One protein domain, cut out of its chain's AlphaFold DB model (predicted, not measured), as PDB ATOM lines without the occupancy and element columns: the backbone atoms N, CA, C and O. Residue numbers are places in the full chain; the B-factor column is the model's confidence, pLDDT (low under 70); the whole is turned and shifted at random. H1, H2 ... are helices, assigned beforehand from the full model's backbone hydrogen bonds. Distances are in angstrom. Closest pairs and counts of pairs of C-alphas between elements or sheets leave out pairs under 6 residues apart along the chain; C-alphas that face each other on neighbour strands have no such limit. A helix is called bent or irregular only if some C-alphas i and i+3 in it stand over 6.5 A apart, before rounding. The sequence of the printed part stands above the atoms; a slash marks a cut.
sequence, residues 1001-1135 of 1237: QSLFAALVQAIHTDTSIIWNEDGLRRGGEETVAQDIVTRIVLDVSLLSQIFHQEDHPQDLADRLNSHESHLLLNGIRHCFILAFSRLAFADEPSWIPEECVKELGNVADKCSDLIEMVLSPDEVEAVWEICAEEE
ATOM      1  N   GLN A1001      64.935 206.904 213.817       95.44
ATOM      2  CA  GLN A1001      66.038 205.931 213.994       95.44
ATOM      3  C   GLN A1001      66.123 204.882 212.863       95.44
ATOM      4  O   GLN A1001      67.200 204.397 212.533       95.44
ATOM      5  N   SER A1002      64.973 204.534 212.278       95.81
ATOM      6  CA  SER A1002      64.799 203.656 211.113       95.81
ATOM      7  C   SER A1002      65.544 204.163 209.878       95.81
ATOM      8  O   SER A1002      66.367 203.443 209.317       95.81
ATOM      9  N   LEU A1003      65.281 205.412 209.491       97.38
ATOM     10  CA  LEU A1003      65.920 206.107 208.377       97.38
ATOM     11  C   LEU A1003      67.414 206.295 208.633       97.38
ATOM     12  O   LEU A1003      68.220 206.017 207.752       97.38
ATOM     13  N   PHE A1004      67.780 206.684 209.854       97.38
ATOM     14  CA  PHE A1004      69.179 206.820 210.245       97.38
ATOM     15  C   PHE A1004      69.959 205.504 210.090       97.38
ATOM     16  O   PHE A1004      70.988 205.472 209.420       97.38
ATOM     17  N   ALA A1005      69.442 204.398 210.637       96.94
ATOM     18  CA  ALA A1005      70.075 203.087 210.503       96.94
ATOM     19  C   ALA A1005      70.130 202.603 209.043       96.94
ATOM     20  O   ALA A1005      71.126 202.000 208.650       96.94
ATOM     21  N   ALA A1006      69.100 202.891 208.239       97.12
ATOM     22  CA  ALA A1006      69.064 202.535 206.823       97.12
ATOM     23  C   ALA A1006      70.098 203.301 205.984       97.12
ATOM     24  O   ALA A1006      70.780 202.673 205.181       97.12
ATOM     25  N   LEU A1007      70.259 204.615 206.194       97.94
ATOM     26  CA  LEU A1007      71.281 205.418 205.508       97.94
ATOM     27  C   LEU A1007      72.693 204.951 205.880       97.94
ATOM     28  O   LEU A1007      73.500 204.678 204.998       97.94
ATOM     29  N   VAL A1008      72.977 204.747 207.173       97.94
ATOM     30  CA  VAL A1008      74.280 204.214 207.617       97.94
ATOM     31  C   VAL A1008      74.546 202.818 207.041       97.94
ATOM     32  O   VAL A1008      75.674 202.524 206.653       97.94
ATOM     33  N   GLN A1009      73.525 201.958 206.935       97.00
ATOM     34  CA  GLN A1009      73.669 200.642 206.306       97.00
ATOM     35  C   GLN A1009      73.888 200.734 204.790       97.00
ATOM     36  O   GLN A1009      74.689 199.970 204.253       97.00
ATOM     37  N   ALA A1010      73.188 201.637 204.102       96.31
ATOM     38  CA  ALA A1010      73.301 201.844 202.662       96.31
ATOM     39  C   ALA A1010      74.702 202.329 202.278       96.31
ATOM     40  O   ALA A1010      75.368 201.654 201.492       96.31
ATOM     41  N   ILE A1011      75.178 203.398 202.928       97.69
ATOM     42  CA  ILE A1011      76.532 203.939 202.755       97.69
ATOM     43  C   ILE A1011      77.560 202.844 203.051       97.69
ATOM     44  O   ILE A1011      78.368 202.539 202.187       97.69
ATOM     45  N   HIS A1012      77.473 202.162 204.202       96.88
ATOM     46  CA  HIS A1012      78.410 201.088 204.557       96.88
ATOM     47  C   HIS A1012      78.426 199.921 203.558       96.88
ATOM     48  O   HIS A1012      79.475 199.315 203.333       96.88
ATOM     49  N   THR A1013      77.282 199.597 202.947       94.50
ATOM     50  CA  THR A1013      77.199 198.566 201.902       94.50
ATOM     51  C   THR A1013      77.874 199.049 200.619       94.50
ATOM     52  O   THR A1013      78.701 198.334 200.063       94.50
ATOM     53  N   ASP A1014      77.573 200.270 200.177       95.00
ATOM     54  CA  ASP A1014      78.121 200.851 198.948       95.00
ATOM     55  C   ASP A1014      79.637 201.111 199.056       95.00
ATOM     56  O   ASP A1014      80.388 200.702 198.172       95.00
ATOM     57  N   THR A1015      80.131 201.638 200.184       95.94
ATOM     58  CA  THR A1015      81.577 201.761 200.459       95.94
ATOM     59  C   THR A1015      82.267 200.405 200.600       95.94
ATOM     60  O   THR A1015      83.454 200.283 200.315       95.94
ATOM     61  N   SER A1016      81.559 199.361 201.048       94.06
ATOM     62  CA  SER A1016      82.137 198.013 201.104       94.06
ATOM     63  C   SER A1016      82.323 197.414 199.714       94.06
ATOM     64  O   SER A1016      83.332 196.756 199.488       94.06
ATOM     65  N   ILE A1017      81.403 197.668 198.778       91.00
ATOM     66  CA  ILE A1017      81.540 197.223 197.382       91.00
ATOM     67  C   ILE A1017      82.717 197.939 196.702       91.00
ATOM     68  O   ILE A1017      83.442 197.307 195.941       91.00
ATOM     69  N   ILE A1018      82.948 199.220 197.011       92.31
ATOM     70  CA  ILE A1018      84.087 199.975 196.466       92.31
ATOM     71  C   ILE A1018      85.430 199.528 197.082       92.31
ATOM     72  O   ILE A1018      86.338 199.148 196.351       92.31
ATOM     73  N   TRP A1019      85.579 199.549 198.412       91.81
ATOM     74  CA  TRP A1019      86.893 199.353 199.053       91.81
ATOM     75  C   TRP A1019      87.214 197.904 199.480       91.81
ATOM     76  O   TRP A1019      88.366 197.630 199.788       91.81
ATOM     77  N   ASN A1020      86.256 196.958 199.529       85.62
ATOM     78  CA  ASN A1020      86.543 195.561 199.934       85.62
ATOM     79  C   ASN A1020      86.446 194.521 198.807       85.62
ATOM     80  O   ASN A1020      86.925 193.401 198.995       85.62
ATOM     81  N   GLU A1021      85.767 194.808 197.691       62.62
ATOM     82  CA  GLU A1021      85.461 193.778 196.693       62.62
ATOM     83  C   GLU A1021      86.313 193.875 195.419       62.62
ATOM     84  O   GLU A1021      86.199 194.796 194.618       62.62
ATOM     85  N   ASP A1022      86.994 192.769 195.116       59.56
ATOM     86  CA  ASP A1022      87.454 192.346 193.778       59.56
ATOM     87  C   ASP A1022      86.361 192.387 192.674       59.56
ATOM     88  O   ASP A1022      86.626 192.059 191.513       59.56
ATOM     89  N   GLY A1023      85.103 192.677 193.031       50.06
ATOM     90  CA  GLY A1023      83.899 192.390 192.254       50.06
ATOM     91  C   GLY A1023      83.865 193.084 190.895       50.06
ATOM     92  O   GLY A1023      83.673 192.423 189.870       50.06
ATOM     93  N   LEU A1024      84.112 194.397 190.861       57.16
ATOM     94  CA  LEU A1024      84.077 195.175 189.616       57.16
ATOM     95  C   LEU A1024      85.268 194.865 188.690       57.16
ATOM     96  O   LEU A1024      85.093 194.845 187.469       57.16
ATOM     97  N   ARG A1025      86.422 194.452 189.244       55.12
ATOM     98  CA  ARG A1025      87.617 194.016 188.483       55.12
ATOM     99  C   ARG A1025      87.386 192.768 187.606       55.12
ATOM    100  O   ARG A1025      88.280 192.374 186.860       55.12
ATOM    101  N   ARG A1026      86.208 192.133 187.666       55.34
ATOM    102  CA  ARG A1026      85.842 190.950 186.856       55.34
ATOM    103  C   ARG A1026      84.660 191.174 185.899       55.34
ATOM    104  O   ARG A1026      84.275 190.216 185.226       55.34
ATOM    105  N   GLY A1027      84.069 192.377 185.862       51.91
ATOM    106  CA  GLY A1027      82.699 192.585 185.358       51.91
ATOM    107  C   GLY A1027      82.475 193.611 184.237       51.91
ATOM    108  O   GLY A1027      81.554 193.408 183.457       51.91
ATOM    109  N   GLY A1028      83.297 194.658 184.104       56.41
ATOM    110  CA  GLY A1028      83.253 195.557 182.934       56.41
ATOM    111  C   GLY A1028      82.008 196.450 182.770       56.41
ATOM    112  O   GLY A1028      81.723 196.862 181.649       56.41
ATOM    113  N   GLU A1029      81.281 196.759 183.848       74.19
ATOM    114  CA  GLU A1029      80.163 197.717 183.844       74.19
ATOM    115  C   GLU A1029      80.541 198.977 184.648       74.19
ATOM    116  O   GLU A1029      80.264 199.088 185.839       74.19
ATOM    117  N   GLU A1030      81.202 199.929 183.983       81.19
ATOM    118  CA  GLU A1030      81.606 201.241 184.528       81.19
ATOM    119  C   GLU A1030      80.417 202.029 185.109       81.19
ATOM    120  O   GLU A1030      80.514 202.647 186.169       81.19
ATOM    121  N   THR A1031      79.249 201.891 184.479       87.31
ATOM    122  CA  THR A1031      77.962 202.422 184.948       87.31
ATOM    123  C   THR A1031      77.597 201.965 186.359       87.31
ATOM    124  O   THR A1031      76.976 202.724 187.095       87.31
ATOM    125  N   VAL A1032      77.999 200.761 186.786       89.19
ATOM    126  CA  VAL A1032      77.722 200.269 188.145       89.19
ATOM    127  C   VAL A1032      78.566 201.011 189.183       89.19
ATOM    128  O   VAL A1032      78.075 201.258 190.281       89.19
ATOM    129  N   ALA A1033      79.794 201.426 188.846       90.62
ATOM    130  CA  ALA A1033      80.614 202.264 189.723       90.62
ATOM    131  C   ALA A1033      79.953 203.634 189.946       90.62
ATOM    132  O   ALA A1033      79.765 204.051 191.090       90.62
ATOM    133  N   GLN A1034      79.518 204.276 188.859       94.19
ATOM    134  CA  GLN A1034      78.787 205.544 188.892       94.19
ATOM    135  C   GLN A1034      77.473 205.419 189.686       94.19
ATOM    136  O   GLN A1034      77.241 206.184 190.622       94.19
ATOM    137  N   ASP A1035      76.673 204.378 189.423       94.69
ATOM    138  CA  ASP A1035      75.441 204.066 190.161       94.69
ATOM    139  C   ASP A1035      75.671 203.890 191.676       94.69
ATOM    140  O   ASP A1035      74.748 204.144 192.458       94.69
ATOM    141  N   ILE A1036      76.844 203.407 192.110       94.69
ATOM    142  CA  ILE A1036      77.212 203.281 193.532       94.69
ATOM    143  C   ILE A1036      77.619 204.648 194.098       94.69
ATOM    144  O   ILE A1036      77.080 205.056 195.128       94.69
ATOM    145  N   VAL A1037      78.518 205.375 193.428       96.38
ATOM    146  CA  VAL A1037      79.018 206.679 193.899       96.38
ATOM    147  C   VAL A1037      77.885 207.696 194.018       96.38
ATOM    148  O   VAL A1037      77.715 208.289 195.082       96.38
ATOM    149  N   THR A1038      77.004 207.804 193.020       97.12
ATOM    150  CA  THR A1038      75.831 208.691 193.090       97.12
ATOM    151  C   THR A1038      74.900 208.353 194.269       97.12
ATOM    152  O   THR A1038      74.287 209.258 194.838       97.12
ATOM    153  N   ARG A1039      74.801 207.085 194.711       96.69
ATOM    154  CA  ARG A1039      74.056 206.744 195.945       96.69
ATOM    155  C   ARG A1039      74.765 207.244 197.200       96.69
ATOM    156  O   ARG A1039      74.099 207.838 198.042       96.69
ATOM    157  N   ILE A1040      76.081 207.052 197.304       97.75
ATOM    158  CA  ILE A1040      76.893 207.540 198.433       97.75
ATOM    159  C   ILE A1040      76.776 209.065 198.554       97.75
ATOM    160  O   ILE A1040      76.475 209.576 199.633       97.75
ATOM    161  N   VAL A1041      76.939 209.787 197.440       98.12
ATOM    162  CA  VAL A1041      76.855 211.256 197.376       98.12
ATOM    163  C   VAL A1041      75.500 211.760 197.880       98.12
ATOM    164  O   VAL A1041      75.448 212.720 198.656       98.12
ATOM    165  N   LEU A1042      74.406 211.097 197.487       97.94
ATOM    166  CA  LEU A1042      73.052 211.419 197.945       97.94
ATOM    167  C   LEU A1042      72.833 211.063 199.423       97.94
ATOM    168  O   LEU A1042      72.372 211.920 200.176       97.94
ATOM    169  N   ASP A1043      73.187 209.846 199.850       98.19
ATOM    170  CA  ASP A1043      72.962 209.369 201.221       98.19
ATOM    171  C   ASP A1043      73.753 210.196 202.250       98.19
ATOM    172  O   ASP A1043      73.201 210.588 203.281       98.19
ATOM    173  N   VAL A1044      75.029 210.508 201.975       98.31
ATOM    174  CA  VAL A1044      75.856 211.347 202.860       98.31
ATOM    175  C   VAL A1044      75.373 212.795 202.850       98.31
ATOM    176  O   VAL A1044      75.270 213.399 203.916       98.31
ATOM    177  N   SER A1045      75.020 213.359 201.689       97.94
ATOM    178  CA  SER A1045      74.513 214.741 201.634       97.94
ATOM    179  C   SER A1045      73.161 214.882 202.347       97.94
ATOM    180  O   SER A1045      72.933 215.882 203.029       97.94
ATOM    181  N   LEU A1046      72.287 213.868 202.274       97.88
ATOM    182  CA  LEU A1046      71.059 213.810 203.069       97.88
ATOM    183  C   LEU A1046      71.359 213.653 204.567       97.88
ATOM    184  O   LEU A1046      70.737 214.333 205.382       97.88
ATOM    185  N   LEU A1047      72.308 212.794 204.954       97.44
ATOM    186  CA  LEU A1047      72.653 212.606 206.366       97.44
ATOM    187  C   LEU A1047      73.272 213.871 206.979       97.44
ATOM    188  O   LEU A1047      72.861 214.280 208.065       97.44
ATOM    189  N   SER A1048      74.187 214.522 206.256       96.31
ATOM    190  CA  SER A1048      74.743 215.836 206.594       96.31
ATOM    191  C   SER A1048      73.614 216.847 206.804       96.31
ATOM    192  O   SER A1048      73.475 217.387 207.900       96.31
ATOM    193  N   GLN A1049      72.693 216.982 205.844       95.50
ATOM    194  CA  GLN A1049      71.531 217.871 205.955       95.50
ATOM    195  C   GLN A1049      70.595 217.564 207.146       95.50
ATOM    196  O   GLN A1049      69.928 218.470 207.647       95.50
ATOM    197  N   ILE A1050      70.536 216.316 207.629       95.81
ATOM    198  CA  ILE A1050      69.720 215.936 208.798       95.81
ATOM    199  C   ILE A1050      70.387 216.321 210.137       95.81
ATOM    200  O   ILE A1050      69.677 216.555 211.123       95.81
ATOM    201  N   PHE A1051      71.722 216.400 210.204       95.00
ATOM    202  CA  PHE A1051      72.462 216.566 211.467       95.00
ATOM    203  C   PHE A1051      73.298 217.850 211.590       95.00
ATOM    204  O   PHE A1051      73.378 218.387 212.699       95.00
ATOM    205  N   HIS A1052      73.850 218.365 210.492       88.50
ATOM    206  CA  HIS A1052      74.716 219.547 210.416       88.50
ATOM    207  C   HIS A1052      73.873 220.844 210.442       88.50
ATOM    208  O   HIS A1052      73.757 221.569 209.460       88.50
ATOM    209  N   GLN A1053      73.207 221.111 211.573       82.25
ATOM    210  CA  GLN A1053      72.493 222.370 211.828       82.25
ATOM    211  C   GLN A1053      73.106 223.115 213.018       82.25
ATOM    212  O   GLN A1053      73.004 222.641 214.152       82.25
ATOM    213  N   GLU A1054      73.661 224.301 212.751       77.06
ATOM    214  CA  GLU A1054      74.368 225.160 213.716       77.06
ATOM    215  C   GLU A1054      73.572 225.425 215.004       77.06
ATOM    216  O   GLU A1054      74.103 225.265 216.102       77.06
ATOM    217  N   ASP A1055      72.282 225.767 214.884       75.44
ATOM    218  CA  ASP A1055      71.411 226.077 216.027       75.44
ATOM    219  C   ASP A1055      71.359 224.942 217.059       75.44
ATOM    220  O   ASP A1055      71.275 225.173 218.271       75.44
ATOM    221  N   HIS A1056      71.317 223.697 216.574       67.94
ATOM    222  CA  HIS A1056      70.936 222.516 217.341       67.94
ATOM    223  C   HIS A1056      71.789 221.295 216.953       67.94
ATOM    224  O   HIS A1056      71.285 220.382 216.280       67.94
ATOM    225  N   PRO A1057      73.034 221.188 217.449       68.06
ATOM    226  CA  PRO A1057      73.763 219.926 217.483       68.06
ATOM    227  C   PRO A1057      73.098 218.967 218.491       68.06
ATOM    228  O   PRO A1057      73.485 218.876 219.656       68.06
ATOM    229  N   GLN A1058      72.063 218.235 218.051       66.19
ATOM    230  CA  GLN A1058      71.724 216.963 218.693       66.19
ATOM    231  C   GLN A1058      72.889 216.011 218.443       66.19
ATOM    232  O   GLN A1058      73.244 215.771 217.288       66.19
ATOM    233  N   ASP A1059      73.436 215.482 219.528       84.25
ATOM    234  CA  ASP A1059      74.601 214.610 219.541       84.25
ATOM    235  C   ASP A1059      74.368 213.346 218.676       84.25
ATOM    236  O   ASP A1059      73.461 212.535 218.914       84.25
ATOM    237  N   LEU A1060      75.175 213.224 217.615       94.31
ATOM    238  CA  LEU A1060      75.137 212.122 216.654       94.31
ATOM    239  C   LEU A1060      75.742 210.843 217.257       94.31
ATOM    240  O   LEU A1060      75.277 209.741 216.948       94.31
ATOM    241  N   ALA A1061      76.688 210.963 218.194       94.62
ATOM    242  CA  ALA A1061      77.167 209.836 218.986       94.62
ATOM    243  C   ALA A1061      76.060 209.295 219.907       94.62
ATOM    244  O   ALA A1061      75.889 208.080 219.985       94.62
ATOM    245  N   ASP A1062      75.252 210.137 220.553       94.81
ATOM    246  CA  ASP A1062      74.097 209.705 221.369       94.81
ATOM    247  C   ASP A1062      73.069 208.930 220.513       94.81
ATOM    248  O   ASP A1062      72.477 207.943 220.965       94.81
ATOM    249  N   ARG A1063      72.902 209.308 219.234       94.62
ATOM    250  CA  ARG A1063      72.090 208.562 218.251       94.62
ATOM    251  C   ARG A1063      72.728 207.237 217.836       94.62
ATOM    252  O   ARG A1063      72.020 206.231 217.784       94.62
ATOM    253  N   LEU A1064      74.035 207.186 217.581       95.81
ATOM    254  CA  LEU A1064      74.750 205.949 217.221       95.81
ATOM    255  C   LEU A1064      74.845 204.949 218.379       95.81
ATOM    256  O   LEU A1064      74.717 203.746 218.158       95.81
ATOM    257  N   ASN A1065      75.026 205.436 219.608       95.62
ATOM    258  CA  ASN A1065      75.068 204.635 220.834       95.62
ATOM    259  C   ASN A1065      73.657 204.304 221.378       95.62
ATOM    260  O   ASN A1065      73.522 203.635 222.408       95.62
ATOM    261  N   SER A1066      72.584 204.764 220.717       95.69
ATOM    262  CA  SER A1066      71.213 204.527 221.174       95.69
ATOM    263  C   SER A1066      70.829 203.045 221.062       95.69
ATOM    264  O   SER A1066      71.126 202.356 220.080       95.69
ATOM    265  N   HIS A1067      70.116 202.533 222.070       95.19
ATOM    266  CA  HIS A1067      69.702 201.127 222.085       95.19
ATOM    267  C   HIS A1067      68.766 200.773 220.918       95.19
ATOM    268  O   HIS A1067      68.806 199.649 220.427       95.19
ATOM    269  N   GLU A1068      67.953 201.723 220.454       92.81
ATOM    270  CA  GLU A1068      67.039 201.539 219.322       92.81
ATOM    271  C   GLU A1068      67.821 201.383 218.011       92.81
ATOM    272  O   GLU A1068      67.565 200.450 217.252       92.81
ATOM    273  N   SER A1069      68.846 202.213 217.809       93.38
ATOM    274  CA  SER A1069      69.769 202.136 216.669       93.38
ATOM    275  C   SER A1069      70.487 200.783 216.622       93.38
ATOM    276  O   SER A1069      70.513 200.127 215.583       93.38
ATOM    277  N   HIS A1070      70.985 200.305 217.769       94.19
ATOM    278  CA  HIS A1070      71.611 198.982 217.893       94.19
ATOM    279  C   HIS A1070      70.646 197.797 217.694       94.19
ATOM    280  O   HIS A1070      71.098 196.710 217.339       94.19
ATOM    281  N   LEU A1071      69.340 197.972 217.935       93.25
ATOM    282  CA  LEU A1071      68.318 196.949 217.662       93.25
ATOM    283  C   LEU A1071      67.928 196.883 216.178       93.25
ATOM    284  O   LEU A1071      67.463 195.835 215.731       93.25
ATOM    285  N   LEU A1072      68.101 197.983 215.439       92.38
ATOM    286  CA  LEU A1072      67.872 198.062 213.996       92.38
ATOM    287  C   LEU A1072      69.082 197.531 213.216       92.38
ATOM    288  O   LEU A1072      68.926 196.625 212.401       92.38
ATOM    289  N   LEU A1073      70.283 198.031 213.524       92.94
ATOM    290  CA  LEU A1073      71.541 197.591 212.920       92.94
ATOM    291  C   LEU A1073      72.563 197.227 214.009       92.94
ATOM    292  O   LEU A1073      73.122 198.080 214.707       92.94
ATOM    293  N   ASN A1074      72.827 195.924 214.142       94.75
ATOM    294  CA  ASN A1074      73.853 195.413 215.048       94.75
ATOM    295  C   ASN A1074      75.220 195.962 214.624       94.75
ATOM    296  O   ASN A1074      75.687 195.669 213.530       94.75
ATOM    297  N   GLY A1075      75.860 196.742 215.496       95.56
ATOM    298  CA  GLY A1075      77.136 197.385 215.180       95.56
ATOM    299  C   GLY A1075      77.034 198.696 214.392       95.56
ATOM    300  O   GLY A1075      78.042 199.097 213.825       95.56
ATOM    301  N   ILE A1076      75.888 199.397 214.384       97.12
ATOM    302  CA  ILE A1076      75.717 200.681 213.665       97.12
ATOM    303  C   ILE A1076      76.878 201.679 213.842       97.12
ATOM    304  O   ILE A1076      77.371 202.179 212.839       97.12
ATOM    305  N   ARG A1077      77.385 201.918 215.066       96.69
ATOM    306  CA  ARG A1077      78.550 202.806 215.290       96.69
ATOM    307  C   ARG A1077      79.814 202.323 214.562       96.69
ATOM    308  O   ARG A1077      80.572 203.145 214.075       96.69
ATOM    309  N   HIS A1078      80.033 201.014 214.456       96.94
ATOM    310  CA  HIS A1078      81.176 200.443 213.739       96.94
ATOM    311  C   HIS A1078      80.994 200.514 212.215       96.94
ATOM    312  O   HIS A1078      81.931 200.888 211.520       96.94
ATOM    313  N   CYS A1079      79.782 200.243 211.712       97.56
ATOM    314  CA  CYS A1079      79.441 200.428 210.294       97.56
ATOM    315  C   CYS A1079      79.611 201.896 209.872       97.56
ATOM    316  O   CYS A1079      80.179 202.163 208.822       97.56
ATOM    317  N   PHE A1080      79.167 202.833 210.722       98.19
ATOM    318  CA  PHE A1080      79.362 204.270 210.540       98.19
ATOM    319  C   PHE A1080      80.850 204.625 210.478       98.19
ATOM    320  O   PHE A1080      81.287 205.142 209.460       98.19
ATOM    321  N   ILE A1081      81.632 204.290 211.514       97.69
ATOM    322  CA  ILE A1081      83.065 204.631 211.563       97.69
ATOM    323  C   ILE A1081      83.798 204.089 210.329       97.69
ATOM    324  O   ILE A1081      84.446 204.872 209.655       97.69
ATOM    325  N   LEU A1082      83.638 202.803 209.983       96.56
ATOM    326  CA  LEU A1082      84.325 202.202 208.827       96.56
ATOM    327  C   LEU A1082      83.907 202.790 207.472       96.56
ATOM    328  O   LEU A1082      84.717 202.847 206.552       96.56
ATOM    329  N   ALA A1083      82.630 203.141 207.304       97.62
ATOM    330  CA  ALA A1083      82.138 203.664 206.033       97.62
ATOM    331  C   ALA A1083      82.551 205.125 205.834       97.62
ATOM    332  O   ALA A1083      82.977 205.508 204.750       97.62
ATOM    333  N   PHE A1084      82.449 205.927 206.895       98.25
ATOM    334  CA  PHE A1084      82.778 207.344 206.848       98.25
ATOM    335  C   PHE A1084      84.290 207.576 206.865       98.25
ATOM    336  O   PHE A1084      84.739 208.460 206.147       98.25
ATOM    337  N   SER A1085      85.083 206.779 207.599       97.50
ATOM    338  CA  SER A1085      86.547 206.932 207.607       97.50
ATOM    339  C   SER A1085      87.146 206.738 206.222       97.50
ATOM    340  O   SER A1085      87.986 207.523 205.811       97.50
ATOM    341  N   ARG A1086      86.657 205.745 205.471       96.31
ATOM    342  CA  ARG A1086      87.092 205.507 204.092       96.31
ATOM    343  C   ARG A1086      86.729 206.662 203.171       96.31
ATOM    344  O   ARG A1086      87.577 207.123 202.431       96.31
ATOM    345  N   LEU A1087      85.505 207.176 203.284       97.44
ATOM    346  CA  LEU A1087      85.060 208.330 202.502       97.44
ATOM    347  C   LEU A1087      85.754 209.649 202.871       97.44
ATOM    348  O   LEU A1087      85.672 210.579 202.082       97.44
ATOM    349  N   ALA A1088      86.379 209.754 204.048       97.31
ATOM    350  CA  ALA A1088      87.074 210.962 204.499       97.31
ATOM    351  C   ALA A1088      88.607 210.891 204.355       97.31
ATOM    352  O   ALA A1088      89.237 211.931 204.195       97.31
ATOM    353  N   PHE A1089      89.202 209.697 204.474       96.56
ATOM    354  CA  PHE A1089      90.639 209.518 204.732       96.56
ATOM    355  C   PHE A1089      91.317 208.383 203.945       96.56
ATOM    356  O   PHE A1089      92.505 208.172 204.166       96.56
ATOM    357  N   ALA A1090      90.601 207.618 203.112       93.25
ATOM    358  CA  ALA A1090      91.200 206.555 202.302       93.25
ATOM    359  C   ALA A1090      91.040 206.871 200.813       93.25
ATOM    360  O   ALA A1090      89.929 207.127 200.347       93.25
ATOM    361  N   ASP A1091      92.142 206.806 200.079       93.81
ATOM    362  CA  ASP A1091      92.226 207.203 198.678       93.81
ATOM    363  C   ASP A1091      91.268 206.407 197.780       93.81
ATOM    364  O   ASP A1091      90.969 205.223 198.008       93.81
ATOM    365  N   GLU A1092      90.733 207.070 196.752       94.25
ATOM    366  CA  GLU A1092      89.777 206.456 195.839       94.25
ATOM    367  C   GLU A1092      90.438 205.368 194.970       94.25
ATOM    368  O   GLU A1092      91.387 205.645 194.230       94.25
ATOM    369  N   PRO A1093      89.915 204.124 194.965       91.81
ATOM    370  CA  PRO A1093      90.464 203.052 194.146       91.81
ATOM    371  C   PRO A1093      90.566 203.423 192.662       91.81
ATOM    372  O   PRO A1093      89.570 203.755 192.021       91.81
ATOM    373  N   SER A1094      91.758 203.251 192.086       90.88
ATOM    374  CA  SER A1094      92.159 203.669 190.725       90.88
ATOM    375  C   SER A1094      91.385 203.060 189.538       90.88
ATOM    376  O   SER A1094      91.751 203.262 188.382       90.88
ATOM    377  N   TRP A1095      90.316 202.307 189.801       89.25
ATOM    378  CA  TRP A1095      89.351 201.830 188.807       89.25
ATOM    379  C   TRP A1095      88.065 202.675 188.747       89.25
ATOM    380  O   TRP A1095      87.243 202.455 187.858       89.25
ATOM    381  N   ILE A1096      87.866 203.616 189.677       92.44
ATOM    382  CA  ILE A1096      86.741 204.560 189.685       92.44
ATOM    383  C   ILE A1096      86.978 205.647 188.616       92.44
ATOM    384  O   ILE A1096      88.092 206.163 188.523       92.44
ATOM    385  N   PRO A1097      85.960 206.044 187.825       93.38
ATOM    386  CA  PRO A1097      86.089 207.150 186.873       93.38
ATOM    387  C   PRO A1097      86.470 208.477 187.546       93.38
ATOM    388  O   PRO A1097      85.948 208.813 188.607       93.38
ATOM    389  N   GLU A1098      87.313 209.286 186.895       95.44
ATOM    390  CA  GLU A1098      87.818 210.566 187.433       95.44
ATOM    391  C   GLU A1098      86.694 211.560 187.803       95.44
ATOM    392  O   GLU A1098      86.837 212.376 188.713       95.44
ATOM    393  N   GLU A1099      85.547 211.489 187.120       96.06
ATOM    394  CA  GLU A1099      84.346 212.264 187.462       96.06
ATOM    395  C   GLU A1099      83.756 211.832 188.813       96.06
ATOM    396  O   GLU A1099      83.444 212.675 189.652       96.06
ATOM    397  N   CYS A1100      83.682 210.525 189.067       96.25
ATOM    398  CA  CYS A1100      83.204 209.963 190.327       96.25
ATOM    399  C   CYS A1100      84.182 210.201 191.489       96.25
ATOM    400  O   CYS A1100      83.729 210.436 192.604       96.25
ATOM    401  N   VAL A1101      85.497 210.219 191.240       96.50
ATOM    402  CA  VAL A1101      86.501 210.638 192.241       96.50
ATOM    403  C   VAL A1101      86.249 212.089 192.671       96.50
ATOM    404  O   VAL A1101      86.191 212.392 193.859       96.50
ATOM    405  N   LYS A1102      85.970 212.993 191.723       96.62
ATOM    406  CA  LYS A1102      85.595 214.384 192.048       96.62
ATOM    407  C   LYS A1102      84.281 214.462 192.831       96.62
ATOM    408  O   LYS A1102      84.165 215.312 193.710       96.62
ATOM    409  N   GLU A1103      83.296 213.608 192.553       97.00
ATOM    410  CA  GLU A1103      82.075 213.540 193.371       97.00
ATOM    411  C   GLU A1103      82.350 213.051 194.804       97.00
ATOM    412  O   GLU A1103      81.780 213.613 195.741       97.00
ATOM    413  N   LEU A1104      83.241 212.069 194.992       97.12
ATOM    414  CA  LEU A1104      83.644 211.554 196.308       97.12
ATOM    415  C   LEU A1104      84.427 212.596 197.125       97.12
ATOM    416  O   LEU A1104      84.073 212.834 198.280       97.12
ATOM    417  N   GLY A1105      85.371 213.322 196.522       97.00
ATOM    418  CA  GLY A1105      86.075 214.425 197.194       97.00
ATOM    419  C   GLY A1105      85.134 215.524 197.721       97.00
ATOM    420  O   GLY A1105      85.293 215.997 198.840       97.00
ATOM    421  N   ASN A1106      84.058 215.853 196.989       95.31
ATOM    422  CA  ASN A1106      82.992 216.777 197.442       95.31
ATOM    423  C   ASN A1106      82.091 216.209 198.572       95.31
ATOM    424  O   ASN A1106      81.109 216.841 199.000       95.31
ATOM    425  N   VAL A1107      82.357 214.981 199.013       97.44
ATOM    426  CA  VAL A1107      81.666 214.269 200.095       97.44
ATOM    427  C   VAL A1107      82.617 213.996 201.265       97.44
ATOM    428  O   VAL A1107      82.142 214.002 202.400       97.44
ATOM    429  N   ALA A1108      83.925 213.868 201.019       97.69
ATOM    430  CA  ALA A1108      84.958 213.674 202.037       97.69
ATOM    431  C   ALA A1108      84.914 214.724 203.157       97.69
ATOM    432  O   ALA A1108      84.824 214.350 204.327       97.69
ATOM    433  N   ASP A1109      84.830 216.016 202.814       96.19
ATOM    434  CA  ASP A1109      84.668 217.115 203.784       96.19
ATOM    435  C   ASP A1109      83.479 216.868 204.736       96.19
ATOM    436  O   ASP A1109      83.606 216.891 205.961       96.19
ATOM    437  N   LYS A1110      82.313 216.528 204.162       97.12
ATOM    438  CA  LYS A1110      81.074 216.242 204.911       97.12
ATOM    439  C   LYS A1110      81.198 214.972 205.753       97.12
ATOM    440  O   LYS A1110      80.512 214.841 206.767       97.12
ATOM    441  N   CYS A1111      82.013 214.012 205.319       97.94
ATOM    442  CA  CYS A1111      82.328 212.822 206.093       97.94
ATOM    443  C   CYS A1111      83.241 213.160 207.281       97.94
ATOM    444  O   CYS A1111      82.943 212.668 208.368       97.94
ATOM    445  N   SER A1112      84.243 214.036 207.131       97.06
ATOM    446  CA  SER A1112      85.061 214.525 208.256       97.06
ATOM    447  C   SER A1112      84.197 215.234 209.301       97.06
ATOM    448  O   SER A1112      84.182 214.808 210.455       97.06
ATOM    449  N   ASP A1113      83.361 216.197 208.889       95.81
ATOM    450  CA  ASP A1113      82.397 216.878 209.774       95.81
ATOM    451  C   ASP A1113      81.556 215.877 210.590       95.81
ATOM    452  O   ASP A1113      81.395 215.991 211.807       95.81
ATOM    453  N   LEU A1114      81.000 214.864 209.915       96.50
ATOM    454  CA  LEU A1114      80.137 213.858 210.538       96.50
ATOM    455  C   LEU A1114      80.909 212.866 211.427       96.50
ATOM    456  O   LEU A1114      80.313 212.306 212.351       96.50
ATOM    457  N   ILE A1115      82.208 212.660 211.194       97.12
ATOM    458  CA  ILE A1115      83.105 211.894 212.072       97.12
ATOM    459  C   ILE A1115      83.451 212.705 213.325       97.12
ATOM    460  O   ILE A1115      83.343 212.177 214.433       97.12
ATOM    461  N   GLU A1116      83.801 213.984 213.182       95.69
ATOM    462  CA  GLU A1116      84.123 214.893 214.294       95.69
ATOM    463  C   GLU A1116      82.915 215.134 215.220       95.69
ATOM    464  O   GLU A1116      83.067 215.296 216.431       95.69
ATOM    465  N   MET A1117      81.688 215.044 214.693       95.19
ATOM    466  CA  MET A1117      80.451 215.007 215.491       95.19
ATOM    467  C   MET A1117      80.245 213.709 216.306       95.19
ATOM    468  O   MET A1117      79.264 213.614 217.054       95.19
ATOM    469  N   VAL A1118      81.096 212.687 216.144       95.75
ATOM    470  CA  VAL A1118      80.889 211.318 216.670       95.75
ATOM    471  C   VAL A1118      82.075 210.770 217.465       95.75
ATOM    472  O   VAL A1118      81.870 209.977 218.393       95.75
ATOM    473  N   LEU A1119      83.295 211.142 217.091       96.44
ATOM    474  CA  LEU A1119      84.549 210.679 217.676       96.44
ATOM    475  C   LEU A1119      85.243 211.810 218.440       96.44
ATOM    476  O   LEU A1119      85.129 212.983 218.097       96.44
ATOM    477  N   SER A1120      85.985 211.457 219.487       96.19
ATOM    478  CA  SER A1120      86.959 212.382 220.079       96.19
ATOM    479  C   SER A1120      88.148 212.602 219.129       96.19
ATOM    480  O   SER A1120      88.436 211.702 218.347       96.19
ATOM    481  N   PRO A1121      88.870 213.741 219.178       96.44
ATOM    482  CA  PRO A1121      90.002 213.995 218.276       96.44
ATOM    483  C   PRO A1121      91.040 212.863 218.264       96.44
ATOM    484  O   PRO A1121      91.433 212.420 217.194       96.44
ATOM    485  N   ASP A1122      91.371 212.310 219.435       97.44
ATOM    486  CA  ASP A1122      92.237 211.136 219.608       97.44
ATOM    487  C   ASP A1122      91.705 209.874 218.872       97.44
ATOM    488  O   ASP A1122      92.479 209.040 218.411       97.44
ATOM    489  N   GLU A1123      90.377 209.704 218.770       96.88
ATOM    490  CA  GLU A1123      89.730 208.636 217.984       96.88
ATOM    491  C   GLU A1123      89.688 208.962 216.477       96.88
ATOM    492  O   GLU A1123      89.604 208.028 215.685       96.88
ATOM    493  N   VAL A1124      89.730 210.238 216.068       96.88
ATOM    494  CA  VAL A1124      89.818 210.646 214.649       96.88
ATOM    495  C   VAL A1124      91.241 210.459 214.130       96.88
ATOM    496  O   VAL A1124      91.420 209.824 213.097       96.88
ATOM    497  N   GLU A1125      92.246 210.930 214.875       96.81
ATOM    498  CA  GLU A1125      93.673 210.773 214.559       96.81
ATOM    499  C   GLU A1125      94.025 209.287 214.383       96.81
ATOM    500  O   GLU A1125      94.510 208.896 213.326       96.81
ATOM    501  N   ALA A1126      93.627 208.428 215.330       96.25
ATOM    502  CA  ALA A1126      93.842 206.980 215.238       96.25
ATOM    503  C   ALA A1126      93.042 206.276 214.118       96.25
ATOM    504  O   ALA A1126      93.371 205.155 213.738       96.25
ATOM    505  N   VAL A1127      91.966 206.883 213.604       95.56
ATOM    506  CA  VAL A1127      91.207 206.360 212.451       95.56
ATOM    507  C   VAL A1127      91.820 206.822 211.128       95.56
ATOM    508  O   VAL A1127      91.818 206.051 210.171       95.56
ATOM    509  N   TRP A1128      92.379 208.033 211.084       95.75
ATOM    510  CA  TRP A1128      93.177 208.530 209.964       95.75
ATOM    511  C   TRP A1128      94.486 207.739 209.817       95.75
ATOM    512  O   TRP A1128      94.765 207.265 208.720       95.75
ATOM    513  N   GLU A1129      95.213 207.489 210.917       94.56
ATOM    514  CA  GLU A1129      96.416 206.634 210.936       94.56
ATOM    515  C   GLU A1129      96.138 205.269 210.282       94.56
ATOM    516  O   GLU A1129      96.859 204.866 209.377       94.56
ATOM    517  N   ILE A1130      95.041 204.597 210.657       93.31
ATOM    518  CA  ILE A1130      94.664 203.288 210.092       93.31
ATOM    519  C   ILE A1130      94.346 203.355 208.588       93.31
ATOM    520  O   ILE A1130      94.615 202.389 207.881       93.31
ATOM    521  N   CYS A1131      93.765 204.453 208.090       90.94
ATOM    522  CA  CYS A1131      93.468 204.584 206.659       90.94
ATOM    523  C   CYS A1131      94.738 204.868 205.839       90.94
ATOM    524  O   CYS A1131      94.885 204.313 204.756       90.94
ATOM    525  N   ALA A1132      95.668 205.663 206.377       88.69
ATOM    526  CA  ALA A1132      96.939 205.982 205.726       88.69
ATOM    527  C   ALA A1132      97.971 204.834 205.801       88.69
ATOM    528  O   ALA A1132      98.782 204.671 204.890       88.69
ATOM    529  N   GLU A1133      97.953 204.012 206.858       83.69
ATOM    530  CA  GLU A1133      98.837 202.839 206.975       83.69
ATOM    531  C   GLU A1133      98.504 201.733 205.951       83.69
ATOM    532  O   GLU A1133      99.408 200.991 205.572       83.69
ATOM    533  N   GLU A1134      97.261 201.629 205.451       72.38
ATOM    534  CA  GLU A1134      96.888 200.629 204.426       72.38
ATOM    535  C   GLU A1134      97.528 200.896 203.038       72.38
ATOM    536  O   GLU A1134      97.586 199.971 202.231       72.38
ATOM    537  N   GLU A1135      98.054 202.101 202.759       62.62
ATOM    538  CA  GLU A1135      98.729 202.431 201.484       62.62
ATOM    539  C   GLU A1135     100.255 202.173 201.513       62.62
ATOM    540  O   GLU A1135     100.853 201.774 200.514       62.62
TER     541      GLU A1135
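Overview. This is residues 1001 to 1135 of the 1237 residues of an uncharacterized protein of Pseudomicrostroma glucosiphilum (UniProt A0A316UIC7). Four helices, H1, H2, the bent H6 and H5, make a closed ring in which H1 packs on H2, H2 on both arms of H6, H6b on H5, and H5 back on H1, mostly crossed. H7 packs on H5 outside this ring, and the short H3 and H4 lie at the end where H1 begins and H2 ends. The printed part has 135 residues with seven named helices, H1 to H7 in chain order, and no named strand; the class is all helix. It is compact, with a radius of gyration of the C-alphas of 14.8 A and spans of 43 by 30 by 28 A.

Arrangement. Begin at H1, residues 1001 to 1020, a hub that touches three helices. Its hairpin partner H2, residues 1030 to 1051, runs opposite ways at a tilt of 35.5 degrees, only just steep; their closest C-alphas, Ile 1011 and Ile 1040, are 5.6 A apart. H4, residues 1067 to 1072, touches H1 at residues 1001 to 1005 alone, with C-alphas 1001 and 1069 closest at 6.0 A. H5, residues 1076 to 1089, is the other hub and touches H1 at a steep tilt of 49 degrees, C-alphas 1012 and 1083 being closest at 4.8 A. H3, residues 1060 to 1064, touches no helix but is near H6b, residues 1109 to 1116. H6, residues 1098 to 1116, was assigned as one helix by its hydrogen bonds but is bent: C-alphas 1106 and 1109 are 6.6 A apart, and its arms stand at 41 degrees. H6a, residues 1098 to 1106, touches H2 at a shallow tilt of 10 degrees, closest at C-alphas 1037 and 1100, 6.4 A. H6b touches H5, closest at C-alphas 1088 and 1111, 5.3 A. H7, residues 1121 to 1135, touches H5 at a steep tilt of 62 degrees, closest at C-alphas 1089 and 1128, 5.9 A. H2 and H5 are apart. Every O i to N i+4 pair is within hydrogen-bond range in H1, H3, H4, H6a and H6b; the counts are 17 of 18 in H2, 9 of 10 in H5 and 8 of 11 in H7.

Along the chain. Find C-alpha 1001 at (66.038, 205.931, 213.994); from there H1 runs 26.9 A. H2 runs 32.3 A to C-alpha 1051 at (72.462, 216.566, 211.467). H5 measures 19.5 A and H7 22.2 A, ending at C-alpha 1135, (98.729, 202.431, 201.484).

Size, cuts and confidence. The C-alphas farthest apart, Arg 1026 and Asp 1055, are 47.9 A apart. The printed part has no cut and no long link. Look for pLDDT under 70 at residues 1021 to 1028, 1056 to 1058 and 1135.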